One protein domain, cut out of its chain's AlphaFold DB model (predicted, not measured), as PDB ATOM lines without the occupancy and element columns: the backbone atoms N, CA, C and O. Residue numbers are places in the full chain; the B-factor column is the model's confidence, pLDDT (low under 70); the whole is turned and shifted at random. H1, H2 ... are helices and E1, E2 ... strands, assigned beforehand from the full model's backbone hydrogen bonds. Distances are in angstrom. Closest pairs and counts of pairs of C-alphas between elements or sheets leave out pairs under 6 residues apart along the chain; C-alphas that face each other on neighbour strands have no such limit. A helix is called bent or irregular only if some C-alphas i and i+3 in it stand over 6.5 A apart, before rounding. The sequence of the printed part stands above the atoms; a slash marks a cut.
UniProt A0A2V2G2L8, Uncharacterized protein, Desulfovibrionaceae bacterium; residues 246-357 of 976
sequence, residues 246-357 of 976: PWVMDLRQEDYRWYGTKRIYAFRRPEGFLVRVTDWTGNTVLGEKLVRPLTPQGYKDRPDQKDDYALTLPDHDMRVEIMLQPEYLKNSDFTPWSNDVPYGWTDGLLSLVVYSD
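This is residues 246 to 357 of the 976 residues of an uncharacterized protein of Desulfovibrionaceae bacterium (UniProt A0A2V2G2L8). Two twisted sheets of four strands lie partly face to face as a sandwich, E1, E8, E7, E6 in one and E2, E3, E4, E5 in the other, their strands crossed at 34 degrees. Beyond the overlap E7 and E8 run out to a long loop, residues 327 to 347, while two short helices, H1 and H2, lie in the stretch between E5 and E6. The printed part has 112 residues, with named elements in the order E1 E2 E3 E4 E5 H1 H2 E6 E7 E8; both sheets are antiparallel, in the orders E1 - E8 - E7 - E6 and E2 - E3 - E4 - E5. The class is mostly strand, and the whole is compact, with a radius of gyration of the C-alphas of 14.8 A and spans of 47 by 32 by 27 A.

E1, residues 247 to 250, is an edge strand, antiparallel to E8, residues 348 to 355; N 247 and O 354 are within hydrogen-bond range at 2.9 A. E2, residues 256 to 259, E3, residues 262 to 269, E4, residues 272 to 279, and E5, residues 285 to 291, form a meander, each strand the antiparallel neighbour of the one before. Its pairs within hydrogen-bond range include N 257 and O 264, N 265 and O 276, and N 275 and O 289, each 2.8 A apart. H1, residues 298 to 301, is on neither sheet. H2, residues 306 to 309, only grazes both sheets, and is only just on the sheet with E6, with 5 pairs of C-alphas within 10 A. H1 and H2 are close but not clearly touching; their closest C-alphas, of Lys 300 and Lys 306, are 5.5 A apart. Both are too short for an O i to N i+4 pair; the one O i to N i+3 pair is within range in H2 and not in H1. E6, residues 310 to 313, E7, residues 318 to 326, and E8 form a second meander, with N 311 and O 320 at 2.9 A and N 349 and O 325 at 2.7 A. Between the sheets, the closest C-alphas of E5 and E6, Val 291 and Ala 310, are 5.6 A apart. E4 and E7 are near each other, with 8 pairs of C-alphas within 10 A.

E1 begins at C-alpha 247, (-5.871, -34.338, -42.142). E3 is 22.3 A long, E4 22.9 A and E5 16.0 A. H1 is irregular, but only just: C-alphas 298 and 301 are 6.9 A apart. E7 is 24.0 A long and bends by 50 degrees at residue 322. E8, 21.0 A long, ends at C-alpha 355, (0.576, -32.993, -42.092).

The two C-alphas farthest apart, of Asn 283 and Val 341, are 47.1 A apart. The printed part has no cut, and the link E7 to E8 is long, with 21 residues. The mean pLDDT of the printed part is 80.4; residues 296 to 299 and 326 to 348 are under 70.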
ATOM      1  N   PRO A 246      -3.859 -30.846 -39.395       89.00
ATOM      2  CA  PRO A 246      -3.621 -32.158 -39.977       89.00
ATOM      3  C   PRO A 246      -4.912 -32.801 -40.480       89.00
ATOM      4  O   PRO A 246      -5.973 -32.700 -39.853       89.00
ATOM      5  N   TRP A 247      -4.795 -33.533 -41.584       88.75
ATOM      6  CA  TRP A 247      -5.871 -34.338 -42.142       88.75
ATOM      7  C   TRP A 247      -5.921 -35.687 -41.439       88.75
ATOM      8  O   TRP A 247      -4.938 -36.425 -41.416       88.75
ATOM      9  N   VAL A 248      -7.083 -36.018 -40.884       86.50
ATOM     10  CA  VAL A 248      -7.335 -37.302 -40.228       86.50
ATOM     11  C   VAL A 248      -8.212 -38.151 -41.135       86.50
ATOM     12  O   VAL A 248      -9.300 -37.730 -41.525       86.50
ATOM     13  N   MET A 249      -7.740 -39.349 -41.469       87.19
ATOM     14  CA  MET A 249      -8.449 -40.305 -42.319       87.19
ATOM     15  C   MET A 249      -8.456 -41.679 -41.660       87.19
ATOM     16  O   MET A 249      -7.472 -42.084 -41.049       87.19
ATOM     17  N   ASP A 250      -9.528 -42.439 -41.831       85.06
ATOM     18  CA  ASP A 250      -9.601 -43.812 -41.347       85.06
ATOM     19  C   ASP A 250      -8.651 -44.730 -42.137       85.06
ATOM     20  O   ASP A 250      -8.562 -44.671 -43.370       85.06
ATOM     21  N   LEU A 251      -7.918 -45.593 -41.434       84.19
ATOM     22  CA  LEU A 251      -6.952 -46.494 -42.055       84.19
ATOM     23  C   LEU A 251      -7.680 -47.670 -42.729       84.19
ATOM     24  O   LEU A 251      -8.371 -48.438 -42.065       84.19
ATOM     25  N   ARG A 252      -7.508 -47.843 -44.050       82.69
ATOM     26  CA  ARG A 252      -7.952 -49.055 -44.765       82.69
ATOM     27  C   ARG A 252      -6.773 -49.970 -45.015       82.69
ATOM     28  O   ARG A 252      -5.801 -49.570 -45.647       82.69
ATOM     29  N   GLN A 253      -6.881 -51.201 -44.541       74.44
ATOM     30  CA  GLN A 253      -5.910 -52.231 -44.869       74.44
ATOM     31  C   GLN A 253      -6.077 -52.637 -46.338       74.44
ATOM     32  O   GLN A 253      -7.192 -52.907 -46.773       74.44
ATOM     33  N   GLU A 254      -4.965 -52.690 -47.077       70.19
ATOM     34  CA  GLU A 254      -4.904 -53.179 -48.472       70.19
ATOM     35  C   GLU A 254      -5.715 -52.361 -49.503       70.19
ATOM     36  O   GLU A 254      -5.802 -52.744 -50.667       70.19
ATOM     37  N   ASP A 255      -6.219 -51.191 -49.109       84.00
ATOM     38  CA  ASP A 255      -6.796 -50.152 -49.970       84.00
ATOM     39  C   ASP A 255      -6.044 -48.828 -49.720       84.00
ATOM     40  O   ASP A 255      -5.210 -48.738 -48.813       84.00
ATOM     41  N   TYR A 256      -6.291 -47.800 -50.531       87.56
ATOM     42  CA  TYR A 256      -5.602 -46.516 -50.417       87.56
ATOM     43  C   TYR A 256      -6.514 -45.365 -50.006       87.56
ATOM     44  O   TYR A 256      -7.721 -45.342 -50.254       87.56
ATOM     45  N   ARG A 257      -5.895 -44.350 -49.402       91.94
ATOM     46  CA  ARG A 257      -6.495 -43.042 -49.145       91.94
ATOM     47  C   ARG A 257      -5.968 -41.999 -50.105       91.94
ATOM     48  O   ARG A 257      -4.775 -41.952 -50.391       91.94
ATOM     49  N   TRP A 258      -6.876 -41.157 -50.584       89.12
ATOM     50  CA  TRP A 258      -6.525 -39.982 -51.366       89.12
ATOM     51  C   TRP A 258      -6.106 -38.842 -50.450       89.12
ATOM     52  O   TRP A 258      -6.812 -38.522 -49.499       89.12
ATOM     53  N   TYR A 259      -4.999 -38.199 -50.797       89.12
ATOM     54  CA  TYR A 259      -4.592 -36.925 -50.225       89.12
ATOM     55  C   TYR A 259      -4.069 -36.025 -51.347       89.12
ATOM     56  O   TYR A 259      -2.992 -36.261 -51.898       89.12
ATOM     57  N   GLY A 260      -4.876 -35.041 -51.754       87.50
ATOM     58  CA  GLY A 260      -4.600 -34.222 -52.937       87.50
ATOM     59  C   GLY A 260      -4.342 -35.089 -54.176       87.50
ATOM     60  O   GLY A 260      -5.190 -35.879 -54.587       87.50
ATOM     61  N   THR A 261      -3.146 -34.973 -54.751       89.56
ATOM     62  CA  THR A 261      -2.697 -35.742 -55.926       89.56
ATOM     63  C   THR A 261      -1.888 -36.994 -55.564       89.56
ATOM     64  O   THR A 261      -1.061 -37.439 -56.360       89.56
ATOM     65  N   LYS A 262      -2.044 -37.531 -54.352       93.81
ATOM     66  CA  LYS A 262      -1.274 -38.676 -53.849       93.81
ATOM     67  C   LYS A 262      -2.197 -39.776 -53.338       93.81
ATOM     68  O   LYS A 262      -3.297 -39.498 -52.852       93.81
ATOM     69  N   ARG A 263      -1.727 -41.024 -53.414       93.94
ATOM     70  CA  ARG A 263      -2.385 -42.188 -52.800       93.94
ATOM     71  C   ARG A 263      -1.523 -42.748 -51.679       93.94
ATOM     72  O   ARG A 263      -0.340 -43.012 -51.897       93.94
ATOM     73  N   ILE A 264      -2.126 -42.955 -50.513       94.75
ATOM     74  CA  ILE A 264      -1.481 -43.492 -49.311       94.75
ATOM     75  C   ILE A 264      -2.028 -44.894 -49.049       94.75
ATOM     76  O   ILE A 264      -3.217 -45.051 -48.780       94.75
ATOM     77  N   TYR A 265      -1.165 -45.900 -49.115       94.06
ATOM     78  CA  TYR A 265      -1.469 -47.291 -48.791       94.06
ATOM     79  C   TYR A 265      -0.923 -47.633 -47.403       94.06
ATOM     80  O   TYR A 265       0.152 -47.155 -47.037       94.06
ATOM     81  N   ALA A 266      -1.617 -48.500 -46.662       92.50
ATOM     82  CA  ALA A 266      -1.140 -49.045 -45.392       92.50
ATOM     83  C   ALA A 266      -1.293 -50.575 -45.372       92.50
ATOM     84  O   ALA A 266      -2.404 -51.110 -45.399       92.50
ATOM     85  N   PHE A 267      -0.172 -51.297 -45.305       92.62
ATOM     86  CA  PHE A 267      -0.161 -52.763 -45.261       92.62
ATOM     87  C   PHE A 267       0.261 -53.254 -43.880       92.62
ATOM     88  O   PHE A 267       1.379 -52.989 -43.445       92.62
ATOM     89  N   ARG A 268      -0.602 -54.008 -43.195       89.69
ATOM     90  CA  ARG A 268      -0.300 -54.539 -41.859       89.69
ATOM     91  C   ARG A 268       0.937 -55.451 -41.881       89.69
ATOM     92  O   ARG A 268       1.124 -56.267 -42.792       89.69
ATOM     93  N   ARG A 269       1.790 -55.305 -40.870       91.62
ATOM     94  CA  ARG A 269       3.000 -56.093 -40.581       91.62
ATOM     95  C   ARG A 269       3.035 -56.418 -39.075       91.62
ATOM     96  O   ARG A 269       2.267 -55.814 -38.330       91.62
ATOM     97  N   PRO A 270       3.879 -57.361 -38.610       87.69
ATOM     98  CA  PRO A 270       3.949 -57.709 -37.186       87.69
ATOM     99  C   PRO A 270       4.233 -56.509 -36.272       87.69
ATOM    100  O   PRO A 270       3.548 -56.339 -35.271       87.69
ATOM    101  N   GLU A 271       5.161 -55.640 -36.678       85.38
ATOM    102  CA  GLU A 271       5.627 -54.500 -35.873       85.38
ATOM    103  C   GLU A 271       4.929 -53.167 -36.208       85.38
ATOM    104  O   GLU A 271       5.298 -52.128 -35.676       85.38
ATOM    105  N   GLY A 272       3.943 -53.145 -37.115       90.50
ATOM    106  CA  GLY A 272       3.288 -51.901 -37.537       90.50
ATOM    107  C   GLY A 272       2.626 -51.992 -38.910       90.50
ATOM    108  O   GLY A 272       2.093 -53.032 -39.291       90.50
ATOM    109  N   PHE A 273       2.664 -50.906 -39.678       93.69
ATOM    110  CA  PHE A 273       2.106 -50.850 -41.031       93.69
ATOM    111  C   PHE A 273       3.142 -50.329 -42.019       93.69
ATOM    112  O   PHE A 273       3.738 -49.279 -41.811       93.69
ATOM    113  N   LEU A 274       3.348 -51.041 -43.121       94.75
ATOM    114  CA  LEU A 274       4.117 -50.529 -44.246       94.75
ATOM    115  C   LEU A 274       3.278 -49.455 -44.943       94.75
ATOM    116  O   LEU A 274       2.311 -49.779 -45.637       94.75
ATOM    117  N   VAL A 275       3.617 -48.192 -44.710       95.19
ATOM    118  CA  VAL A 275       2.977 -47.032 -45.330       95.19
ATOM    119  C   VAL A 275       3.696 -46.732 -46.633       95.19
ATOM    120  O   VAL A 275       4.904 -46.511 -46.632       95.19
ATOM    121  N   ARG A 276       2.952 -46.707 -47.739       95.44
ATOM    122  CA  ARG A 276       3.467 -46.388 -49.076       95.44
ATOM    123  C   ARG A 276       2.700 -45.212 -49.654       95.44
ATOM    124  O   ARG A 276       1.487 -45.292 -49.825       95.44
ATOM    125  N   VAL A 277       3.414 -44.153 -50.012       95.69
ATOM    126  CA  VAL A 277       2.864 -42.993 -50.713       95.69
ATOM    127  C   VAL A 277       3.254 -43.075 -52.181       95.69
ATOM    128  O   VAL A 277       4.414 -43.305 -52.525       95.69
ATOM    129  N   THR A 278       2.274 -42.887 -53.053       95.56
ATOM    130  CA  THR A 278       2.456 -42.878 -54.507       95.56
ATOM    131  C   THR A 278       1.864 -41.618 -55.123       95.56
ATOM    132  O   THR A 278       1.092 -40.897 -54.483       95.56
ATOM    133  N   ASP A 279       2.221 -41.361 -56.376       93.38
ATOM    134  CA  ASP A 279       1.576 -40.351 -57.206       93.38
ATOM    135  C   ASP A 279       0.082 -40.656 -57.447       93.38
ATOM    136  O   ASP A 279      -0.452 -41.698 -57.059       93.38
ATOM    137  N   TRP A 280      -0.627 -39.750 -58.123       91.88
ATOM    138  CA  TRP A 280      -2.068 -39.891 -58.349       91.88
ATOM    139  C   TRP A 280      -2.436 -41.122 -59.193       91.88
ATOM    140  O   TRP A 280      -3.572 -41.593 -59.120       91.88
ATOM    141  N   THR A 281      -1.507 -41.657 -59.996       89.44
ATOM    142  CA  THR A 281      -1.740 -42.871 -60.793       89.44
ATOM    143  C   THR A 281      -1.519 -44.155 -59.992       89.44
ATOM    144  O   THR A 281      -2.142 -45.173 -60.300       89.44
ATOM    145  N   GLY A 282      -0.706 -44.096 -58.930       86.12
ATOM    146  CA  GLY A 282      -0.255 -45.251 -58.157       86.12
ATOM    147  C   GLY A 282       0.958 -45.965 -58.760       86.12
ATOM    148  O   GLY A 282       1.361 -47.003 -58.240       86.12
ATOM    149  N   ASN A 283       1.529 -45.442 -59.852       91.00
ATOM    150  CA  ASN A 283       2.619 -46.090 -60.586       91.00
ATOM    151  C   ASN A 283       4.002 -45.735 -60.030       91.00
ATOM    152  O   ASN A 283       4.937 -46.518 -60.191       91.00
ATOM    153  N   THR A 284       4.144 -44.571 -59.390       94.38
ATOM    154  CA  THR A 284       5.429 -44.102 -58.852       94.38
ATOM    155  C   THR A 284       5.373 -44.073 -57.335       94.38
ATOM    156  O   THR A 284       4.546 -43.363 -56.764       94.38
ATOM    157  N   VAL A 285       6.264 -44.817 -56.675       95.88
ATOM    158  CA  VAL A 285       6.440 -44.743 -55.219       95.88
ATOM    159  C   VAL A 285       7.244 -43.493 -54.888       95.88
ATOM    160  O   VAL A 285       8.398 -43.375 -55.284       95.88
ATOM    161  N   LEU A 286       6.609 -42.573 -54.170       95.25
ATOM    162  CA  LEU A 286       7.219 -41.336 -53.683       95.25
ATOM    163  C   LEU A 286       7.941 -41.564 -52.349       95.25
ATOM    164  O   LEU A 286       8.911 -40.887 -52.038       95.25
ATOM    165  N   GLY A 287       7.480 -42.546 -51.573       95.81
ATOM    166  CA  GLY A 287       8.145 -42.996 -50.359       95.81
ATOM    167  C   GLY A 287       7.437 -44.181 -49.720       95.81
ATOM    168  O   GLY A 287       6.232 -44.371 -49.889       95.81
ATOM    169  N   GLU A 288       8.192 -44.995 -48.990       96.00
ATOM    170  CA  GLU A 288       7.679 -46.170 -48.295       96.00
ATOM    171  C   GLU A 288       8.465 -46.418 -47.006       96.00
ATOM    172  O   GLU A 288       9.695 -46.374 -47.013       96.00
ATOM    173  N   LYS A 289       7.761 -46.687 -45.901       96.50
ATOM    174  CA  LYS A 289       8.376 -46.998 -44.604       96.50
ATOM    175  C   LYS A 289       7.441 -47.816 -43.723       96.50
ATOM    176  O   LYS A 289       6.223 -47.670 -43.791       96.50
ATOM    177  N   LEU A 290       8.011 -48.682 -42.889       96.00
ATOM    178  CA  LEU A 290       7.272 -49.329 -41.809       96.00
ATOM    179  C   LEU A 290       7.035 -48.309 -40.690       96.00
ATOM    180  O   LEU A 290       7.989 -47.840 -40.083       96.00
ATOM    181  N   VAL A 291       5.773 -47.973 -40.443       94.50
ATOM    182  CA  VAL A 291       5.334 -46.997 -39.443       94.50
ATOM    183  C   VAL A 291       4.602 -47.719 -38.315       94.50
ATOM    184  O   VAL A 291       3.634 -48.455 -38.548       94.50
ATOM    185  N   ARG A 292       5.059 -47.511 -37.082       92.50
ATOM    186  CA  ARG A 292       4.425 -48.023 -35.864       92.50
ATOM    187  C   ARG A 292       3.284 -47.095 -35.435       92.50
ATOM    188  O   ARG A 292       3.438 -45.878 -35.508       92.50
ATOM    189  N   PRO A 293       2.145 -47.631 -34.962       87.12
ATOM    190  CA  PRO A 293       1.066 -46.797 -34.453       87.12
ATOM    191  C   PRO A 293       1.458 -45.984 -33.211       87.12
ATOM    192  O   PRO A 293       2.051 -46.498 -32.261       87.12
ATOM    193  N   LEU A 294       1.034 -44.726 -33.189       84.12
ATOM    194  CA  LEU A 294       1.082 -43.837 -32.041       84.12
ATOM    195  C   LEU A 294      -0.011 -44.211 -31.029       84.12
ATOM    196  O   LEU A 294      -1.199 -44.251 -31.344       84.12
ATOM    197  N   THR A 295       0.408 -44.447 -29.793       70.44
ATOM    198  CA  THR A 295      -0.401 -44.534 -28.569       70.44
ATOM    199  C   THR A 295      -0.229 -43.234 -27.748       70.44
ATOM    200  O   THR A 295       0.523 -42.359 -28.167       70.44
ATOM    201  N   PRO A 296      -0.832 -43.080 -26.560       62.31
ATOM    202  CA  PRO A 296      -0.593 -41.921 -25.680       62.31
ATOM    203  C   PRO A 296       0.753 -41.916 -24.914       62.31
ATOM    204  O   PRO A 296       0.982 -41.049 -24.086       62.31
ATOM    205  N   GLN A 297       1.624 -42.903 -25.143       64.50
ATOM    206  CA  GLN A 297       2.879 -43.109 -24.395       64.50
ATOM    207  C   GLN A 297       4.019 -42.137 -24.760       64.50
ATOM    208  O   GLN A 297       4.266 -41.911 -25.951       64.50
ATOM    209  N   GLY A 298       4.764 -41.652 -23.765       62.88
ATOM    210  CA  GLY A 298       5.782 -40.597 -23.921       62.88
ATOM    211  C   GLY A 298       7.146 -41.014 -24.495       62.88
ATOM    212  O   GLY A 298       7.962 -40.152 -24.801       62.88
ATOM    213  N   TYR A 299       7.427 -42.307 -24.693       66.19
ATOM    214  CA  TYR A 299       8.739 -42.767 -25.193       66.19
ATOM    215  C   TYR A 299       8.923 -42.654 -26.720       66.19
ATOM    216  O   TYR A 299      10.020 -42.880 -27.226       66.19
ATOM    217  N   LYS A 300       7.876 -42.311 -27.480       80.56
ATOM    218  CA  LYS A 300       7.908 -42.344 -28.959       80.56
ATOM    219  C   LYS A 300       8.759 -41.273 -29.597       80.56
ATOM    220  O   LYS A 300       9.148 -41.397 -30.746       80.56
ATOM    221  N   ASP A 301       9.026 -40.216 -28.856       80.38
ATOM    222  CA  ASP A 301       9.842 -39.105 -29.313       80.38
ATOM    223  C   ASP A 301      11.313 -39.231 -28.893       80.38
ATOM    224  O   ASP A 301      12.079 -38.271 -29.008       80.38
ATOM    225  N   ARG A 302      11.717 -40.412 -28.401       81.38
ATOM    226  CA  ARG A 302      13.120 -40.723 -28.149       81.38
ATOM    227  C   ARG A 302      13.901 -40.697 -29.469       81.38
ATOM    228  O   ARG A 302      13.429 -41.280 -30.447       81.38
ATOM    229  N   PRO A 303      15.084 -40.054 -29.529       81.88
ATOM    230  CA  PRO A 303      15.833 -39.902 -30.779       81.88
ATOM    231  C   PRO A 303      16.136 -41.216 -31.511       81.88
ATOM    232  O   PRO A 303      16.138 -41.237 -32.737       81.88
ATOM    233  N   ASP A 304      16.346 -42.311 -30.779       84.00
ATOM    234  CA  ASP A 304      16.627 -43.645 -31.318       84.00
ATOM    235  C   ASP A 304      15.379 -44.395 -31.818       84.00
ATOM    236  O   ASP A 304      15.513 -45.417 -32.486       84.00
ATOM    237  N   GLN A 305      14.171 -43.902 -31.517       84.44
ATOM    238  CA  GLN A 305      12.904 -44.562 -31.862       84.44
ATOM    239  C   GLN A 305      11.958 -43.692 -32.692       84.44
ATOM    240  O   GLN A 305      11.074 -44.233 -33.353       84.44
ATOM    241  N   LYS A 306      12.118 -42.362 -32.687       88.31
ATOM    242  CA  LYS A 306      11.155 -41.424 -33.289       88.31
ATOM    243  C   LYS A 306      10.891 -41.681 -34.767       88.31
ATOM    244  O   LYS A 306       9.757 -41.548 -35.227       88.31
ATOM    245  N   ASP A 307      11.912 -42.120 -35.495       89.81
ATOM    246  CA  ASP A 307      11.786 -42.415 -36.914       89.81
ATOM    247  C   ASP A 307      10.815 -43.574 -37.166       89.81
ATOM    248  O   ASP A 307      10.120 -43.564 -38.176       89.81
ATOM    249  N   ASP A 308      10.665 -44.530 -36.255       91.69
ATOM    250  CA  ASP A 308       9.765 -45.670 -36.455       91.69
ATOM    251  C   ASP A 308       8.279 -45.274 -36.500       91.69
ATOM    252  O   ASP A 308       7.443 -46.071 -36.924       91.69
ATOM    253  N   TYR A 309       7.928 -44.053 -36.092       92.69
ATOM    254  CA  TYR A 309       6.541 -43.612 -35.917       92.69
ATOM    255  C   TYR A 309       6.010 -42.692 -37.022       92.69
ATOM    256  O   TYR A 309       4.827 -42.345 -37.008       92.69
ATOM    257  N   ALA A 310       6.833 -42.332 -38.012       94.25
ATOM    258  CA  ALA A 310       6.399 -41.487 -39.123       94.25
ATOM    259  C   ALA A 310       7.121 -41.779 -40.445       94.25
ATOM    260  O   ALA A 310       8.303 -42.138 -40.489       94.25
ATOM    261  N   LEU A 311       6.404 -41.538 -41.544       95.81
ATOM    262  CA  LEU A 311       6.957 -41.381 -42.887       95.81
ATOM    263  C   LEU A 311       6.955 -39.891 -43.251       95.81
ATOM    264  O   LEU A 311       5.893 -39.316 -43.482       95.81
ATOM    265  N   THR A 312       8.135 -39.281 -43.338       93.56
ATOM    266  CA  THR A 312       8.307 -37.878 -43.744       93.56
ATOM    267  C   THR A 312       8.836 -37.816 -45.175       93.56
ATOM    268  O   THR A 312       9.812 -38.487 -45.503       93.56
ATOM    269  N   LEU A 313       8.193 -37.011 -46.022       93.00
ATOM    270  CA  LEU A 313       8.528 -36.786 -47.429       93.00
ATOM    271  C   LEU A 313       8.679 -35.276 -47.684       93.00
ATOM    272  O   LEU A 313       7.735 -34.644 -48.163       93.00
ATOM    273  N   PRO A 314       9.846 -34.681 -47.361       86.38
ATOM    274  CA  PRO A 314      10.056 -33.233 -47.443       86.38
ATOM    275  C   PRO A 314       9.825 -32.655 -48.845       86.38
ATOM    276  O   PRO A 314       9.123 -31.658 -48.981       86.38
ATOM    277  N   ASP A 315      10.298 -33.336 -49.898       89.06
ATOM    278  CA  ASP A 315      10.126 -32.930 -51.313       89.06
ATOM    279  C   ASP A 315       8.660 -32.885 -51.775       89.06
ATOM    280  O   ASP A 315       8.322 -32.465 -52.886       89.06
ATOM    281  N   HIS A 316       7.766 -33.381 -50.929       89.75
ATOM    282  CA  HIS A 316       6.349 -33.503 -51.187       89.75
ATOM    283  C   HIS A 316       5.485 -32.798 -50.148       89.75
ATOM    284  O   HIS A 316       4.264 -32.954 -50.235       89.75
ATOM    285  N   ASP A 317       6.110 -32.048 -49.231       90.19
ATOM    286  CA  ASP A 317       5.464 -31.314 -48.145       90.19
ATOM    287  C   ASP A 317       4.456 -32.185 -47.383       90.19
ATOM    288  O   ASP A 317       3.256 -31.916 -47.313       90.19
ATOM    289  N   MET A 318       4.935 -33.346 -46.928       92.88
ATOM    290  CA  MET A 318       4.057 -34.373 -46.385       92.88
ATOM    291  C   MET A 318       4.725 -35.154 -45.263       92.88
ATOM    292  O   MET A 318       5.813 -35.705 -45.433       92.88
ATOM    293  N   ARG A 319       4.023 -35.296 -44.139       94.94
ATOM    294  CA  ARG A 319       4.351 -36.262 -43.081       94.94
ATOM    295  C   ARG A 319       3.133 -37.120 -42.788       94.94
ATOM    296  O   ARG A 319       2.035 -36.590 -42.644       94.94
ATOM    297  N   VAL A 320       3.327 -38.432 -42.706       94.75
ATOM    298  CA  VAL A 320       2.271 -39.412 -42.439       94.75
ATOM    299  C   VAL A 320       2.579 -40.166 -41.153       94.75
ATOM    300  O   VAL A 320       3.617 -40.816 -41.034       94.75
ATOM    301  N   GLU A 321       1.637 -40.115 -40.221       93.88
ATOM    302  CA  GLU A 321       1.642 -40.846 -38.956       93.88
ATOM    303  C   GLU A 321       0.453 -41.811 -38.918       93.88
ATOM    304  O   GLU A 321      -0.593 -41.566 -39.527       93.88
ATOM    305  N   ILE A 322       0.600 -42.920 -38.193       90.56
ATOM    306  CA  ILE A 322      -0.522 -43.805 -37.869       90.56
ATOM    307  C   ILE A 322      -0.801 -43.652 -36.398       90.56
ATOM    308  O   ILE A 322       0.105 -43.779 -35.588       90.56
ATOM    309  N   MET A 323      -2.054 -43.434 -36.041       84.94
ATOM    310  CA  MET A 323      -2.426 -43.189 -34.662       84.94
ATOM    311  C   MET A 323      -3.613 -44.039 -34.251       84.94
ATOM    312  O   MET A 323      -4.578 -44.174 -34.999       84.94
ATOM    313  N   LEU A 324      -3.555 -44.551 -33.025       78.25
ATOM    314  CA  LEU A 324      -4.703 -45.116 -32.342       78.25
ATOM    315  C   LEU A 324      -5.524 -43.976 -31.730       78.25
ATOM    316  O   LEU A 324      -5.151 -43.395 -30.709       78.25
ATOM    317  N   GLN A 325      -6.611 -43.613 -32.405       70.50
ATOM    318  CA  GLN A 325      -7.560 -42.616 -31.926       70.50
ATOM    319  C   GLN A 325      -8.618 -43.296 -31.063       70.50
ATOM    320  O   GLN A 325      -9.143 -44.324 -31.475       70.50
ATOM    321  N   PRO A 326      -8.980 -42.749 -29.899       63.94
ATOM    322  CA  PRO A 326     -10.127 -43.247 -29.146       63.94
ATOM    323  C   PRO A 326     -11.398 -43.137 -29.986       63.94
ATOM    324  O   PRO A 326     -11.568 -42.143 -30.691       63.94
ATOM    325  N   GLU A 327     -12.307 -44.110 -29.894       59.69
ATOM    326  CA  GLU A 327     -13.579 -44.042 -30.632       59.69
ATOM    327  C   GLU A 327     -14.421 -42.812 -30.242       59.69
ATOM    328  O   GLU A 327     -15.149 -42.275 -31.076       59.69
ATOM    329  N   TYR A 328     -14.275 -42.317 -29.003       55.28
ATOM    330  CA  TYR A 328     -14.925 -41.100 -28.511       55.28
ATOM    331  C   TYR A 328     -14.017 -40.326 -27.540       55.28
ATOM    332  O   TYR A 328     -13.699 -40.807 -26.456       55.28
ATOM    333  N   LEU A 329     -13.656 -39.085 -27.889       54.50
ATOM    334  CA  LEU A 329     -13.014 -38.123 -26.985       54.50
ATOM    335  C   LEU A 329     -13.780 -36.809 -27.040       54.50
ATOM    336  O   LEU A 329     -13.590 -36.033 -27.967       54.50
ATOM    337  N   LYS A 330     -14.620 -36.531 -26.038       49.09
ATOM    338  CA  LYS A 330     -15.290 -35.226 -25.961       49.09
ATOM    339  C   LYS A 330     -14.270 -34.097 -25.812       49.09
ATOM    340  O   LYS A 330     -14.455 -33.042 -26.371       49.09
ATOM    341  N   ASN A 331     -13.140 -34.302 -25.147       55.91
ATOM    342  CA  ASN A 331     -12.297 -33.180 -24.718       55.91
ATOM    343  C   ASN A 331     -11.223 -32.750 -25.729       55.91
ATOM    344  O   ASN A 331     -10.345 -31.985 -25.367       55.91
ATOM    345  N   SER A 332     -11.265 -33.229 -26.970       62.88
ATOM    346  CA  SER A 332     -10.276 -32.903 -28.005       62.88
ATOM    347  C   SER A 332     -10.765 -31.754 -28.895       62.88
ATOM    348  O   SER A 332     -11.905 -31.815 -29.362       62.88
ATOM    349  N   ASP A 333      -9.902 -30.787 -29.249       64.19
ATOM    350  CA  ASP A 333     -10.223 -29.715 -30.226       64.19
ATOM    351  C   ASP A 333     -10.513 -30.266 -31.640       64.19
ATOM    352  O   ASP A 333     -10.956 -29.568 -32.562       64.19
ATOM    353  N   PHE A 334     -10.265 -31.561 -31.836       61.53
ATOM    354  CA  PHE A 334     -10.595 -32.301 -33.045       61.53
ATOM    355  C   PHE A 334     -12.035 -32.829 -33.073       61.53
ATOM    356  O   PHE A 334     -12.447 -33.364 -34.101       61.53
ATOM    357  N   THR A 335     -12.819 -32.632 -32.005       55.66
ATOM    358  CA  THR A 335     -14.218 -33.076 -31.920       55.66
ATOM    359  C   THR A 335     -15.203 -31.909 -31.735       55.66
ATOM    360  O   THR A 335     -14.922 -30.999 -30.962       55.66
ATOM    361  N   PRO A 336     -16.378 -31.900 -32.400       41.22
ATOM    362  CA  PRO A 336     -17.271 -30.730 -32.387       41.22
ATOM    363  C   PRO A 336     -18.090 -30.470 -31.098       41.22
ATOM    364  O   PRO A 336     -18.870 -29.522 -31.092       41.22
ATOM    365  N   TRP A 337     -17.988 -31.288 -30.033       45.44
ATOM    366  CA  TRP A 337     -18.959 -31.309 -28.907       45.44
ATOM    367  C   TRP A 337     -18.309 -31.351 -27.505       45.44
ATOM    368  O   TRP A 337     -18.644 -32.196 -26.670       45.44
ATOM    369  N   SER A 338     -17.328 -30.486 -27.249       39.09
ATOM    370  CA  SER A 338     -16.264 -30.784 -26.292       39.09
ATOM    371  C   SER A 338     -16.446 -30.396 -24.819       39.09
ATOM    372  O   SER A 338     -15.684 -29.562 -24.337       39.09
ATOM    373  N   ASN A 339     -17.372 -31.020 -24.077       37.41
ATOM    374  CA  ASN A 339     -17.525 -30.764 -22.631       37.41
ATOM    375  C   ASN A 339     -17.499 -32.050 -21.760       37.41
ATOM    376  O   ASN A 339     -18.332 -32.945 -21.925       37.41
ATOM    377  N   ASP A 340     -16.524 -32.048 -20.843       36.56
ATOM    378  CA  ASP A 340     -16.269 -32.743 -19.568       36.56
ATOM    379  C   ASP A 340     -16.318 -34.279 -19.387       36.56
ATOM    380  O   ASP A 340     -17.243 -34.986 -19.784       36.56
ATOM    381  N   VAL A 341     -15.300 -34.723 -18.620       33.72
ATOM    382  CA  VAL A 341     -14.931 -36.039 -18.041       33.72
ATOM    383  C   VAL A 341     -13.978 -36.914 -18.887       33.72
ATOM    384  O   VAL A 341     -14.383 -37.439 -19.924       33.72
ATOM    385  N   PRO A 342     -12.719 -37.143 -18.442       39.56
ATOM    386  CA  PRO A 342     -11.829 -38.154 -19.001       39.56
ATOM    387  C   PRO A 342     -11.838 -39.418 -18.123       39.56
ATOM    388  O   PRO A 342     -11.288 -39.426 -17.028       39.56
ATOM    389  N   TYR A 343     -12.416 -40.514 -18.612       38.38
ATOM    390  CA  TYR A 343     -12.072 -41.857 -18.137       38.38
ATOM    391  C   TYR A 343     -11.789 -42.761 -19.335       38.38
ATOM    392  O   TYR A 343     -12.353 -42.565 -20.410       38.38
ATOM    393  N   GLY A 344     -10.844 -43.684 -19.132       50.19
ATOM    394  CA  GLY A 344     -10.177 -44.490 -20.153       50.19
ATOM    395  C   GLY A 344     -11.108 -45.063 -21.218       50.19
ATOM    396  O   GLY A 344     -12.161 -45.622 -20.923       50.19
ATOM    397  N   TRP A 345     -10.687 -44.922 -22.471       48.38
ATOM    398  CA  TRP A 345     -11.342 -45.542 -23.612       48.38
ATOM    399  C   TRP A 345     -10.924 -47.015 -23.697       48.38
ATOM    400  O   TRP A 345      -9.753 -47.347 -23.511       48.38
ATOM    401  N   THR A 346     -11.889 -47.898 -23.952       52.12
ATOM    402  CA  THR A 346     -11.665 -49.341 -24.139       52.12
ATOM    403  C   THR A 346     -11.367 -49.702 -25.591       52.12
ATOM    404  O   THR A 346     -10.649 -50.670 -25.828       52.12
ATOM    405  N   ASP A 347     -11.859 -48.897 -26.539       59.03
ATOM    406  CA  ASP A 347     -11.801 -49.156 -27.979       59.03
ATOM    407  C   ASP A 347     -11.312 -47.917 -28.752       59.03
ATOM    408  O   ASP A 347     -11.597 -46.768 -28.389       59.03
ATOM    409  N   GLY A 348     -10.529 -48.144 -29.812       67.44
ATOM    410  CA  GLY A 348      -9.917 -47.085 -30.613       67.44
ATOM    411  C   GLY A 348      -9.781 -47.443 -32.094       67.44
ATOM    412  O   GLY A 348      -9.499 -48.586 -32.454       67.44
ATOM    413  N   LEU A 349      -9.943 -46.442 -32.960       78.19
ATOM    414  CA  LEU A 349      -9.779 -46.522 -34.406       78.19
ATOM    415  C   LEU A 349      -8.348 -46.153 -34.814       78.19
ATOM    416  O   LEU A 349      -7.843 -45.077 -34.489       78.19
ATOM    417  N   LEU A 350      -7.710 -47.002 -35.618       83.81
ATOM    418  CA  LEU A 350      -6.467 -46.630 -36.289       83.81
ATOM    419  C   LEU A 350      -6.748 -45.649 -37.432       83.81
ATOM    420  O   LEU A 350      -7.527 -45.932 -38.343       83.81
ATOM    421  N   SER A 351      -6.075 -44.505 -37.392       87.00
ATOM    422  CA  SER A 351      -6.218 -43.430 -38.371       87.00
ATOM    423  C   SER A 351      -4.868 -43.039 -38.961       87.00
ATOM    424  O   SER A 351      -3.847 -43.074 -38.275       87.00
ATOM    425  N   LEU A 352      -4.880 -42.641 -40.230       90.62
ATOM    426  CA  LEU A 352      -3.792 -41.914 -40.870       90.62
ATOM    427  C   LEU A 352      -3.920 -40.433 -40.511       90.62
ATOM    428  O   LEU A 352      -4.981 -39.838 -40.704       90.62
ATOM    429  N   VAL A 353      -2.836 -39.851 -40.013       91.31
ATOM    430  CA  VAL A 353      -2.719 -38.417 -39.743       91.31
ATOM    431  C   VAL A 353      -1.687 -37.851 -40.707       91.31
ATOM    432  O   VAL A 353      -0.547 -38.314 -40.741       91.31
ATOM    433  N   VAL A 354      -2.105 -36.893 -41.530       93.50
ATOM    434  CA  VAL A 354      -1.276 -36.304 -42.585       93.50
ATOM    435  C   VAL A 354      -1.085 -34.817 -42.319       93.50
ATOM    436  O   VAL A 354      -2.066 -34.080 -42.210       93.50
ATOM    437  N   TYR A 355       0.171 -34.391 -42.247       93.81
ATOM    438  CA  TYR A 355       0.576 -32.993 -42.092       93.81
ATOM    439  C   TYR A 355       1.141 -32.448 -43.404       93.81
ATOM    440  O   TYR A 355       1.732 -33.207 -44.180       93.81
ATOM    441  N   SER A 356       0.972 -31.143 -43.603       91.62
ATOM    442  CA  SER A 356       1.432 -30.346 -44.748       91.62
ATOM    443  C   SER A 356       1.791 -28.933 -44.289       91.62
ATOM    444  O   SER A 356       1.622 -28.608 -43.113       91.62
ATOM    445  N   ASP A 357       2.275 -28.093 -45.201       90.56
ATOM    446  CA  ASP A 357       2.833 -26.775 -44.900       90.56
ATOM    447  C   ASP A 357       3.906 -26.874 -43.808       90.56
ATOM    448  O   ASP A 357       3.878 -26.167 -42.793       90.56
TER     449      ASP A 357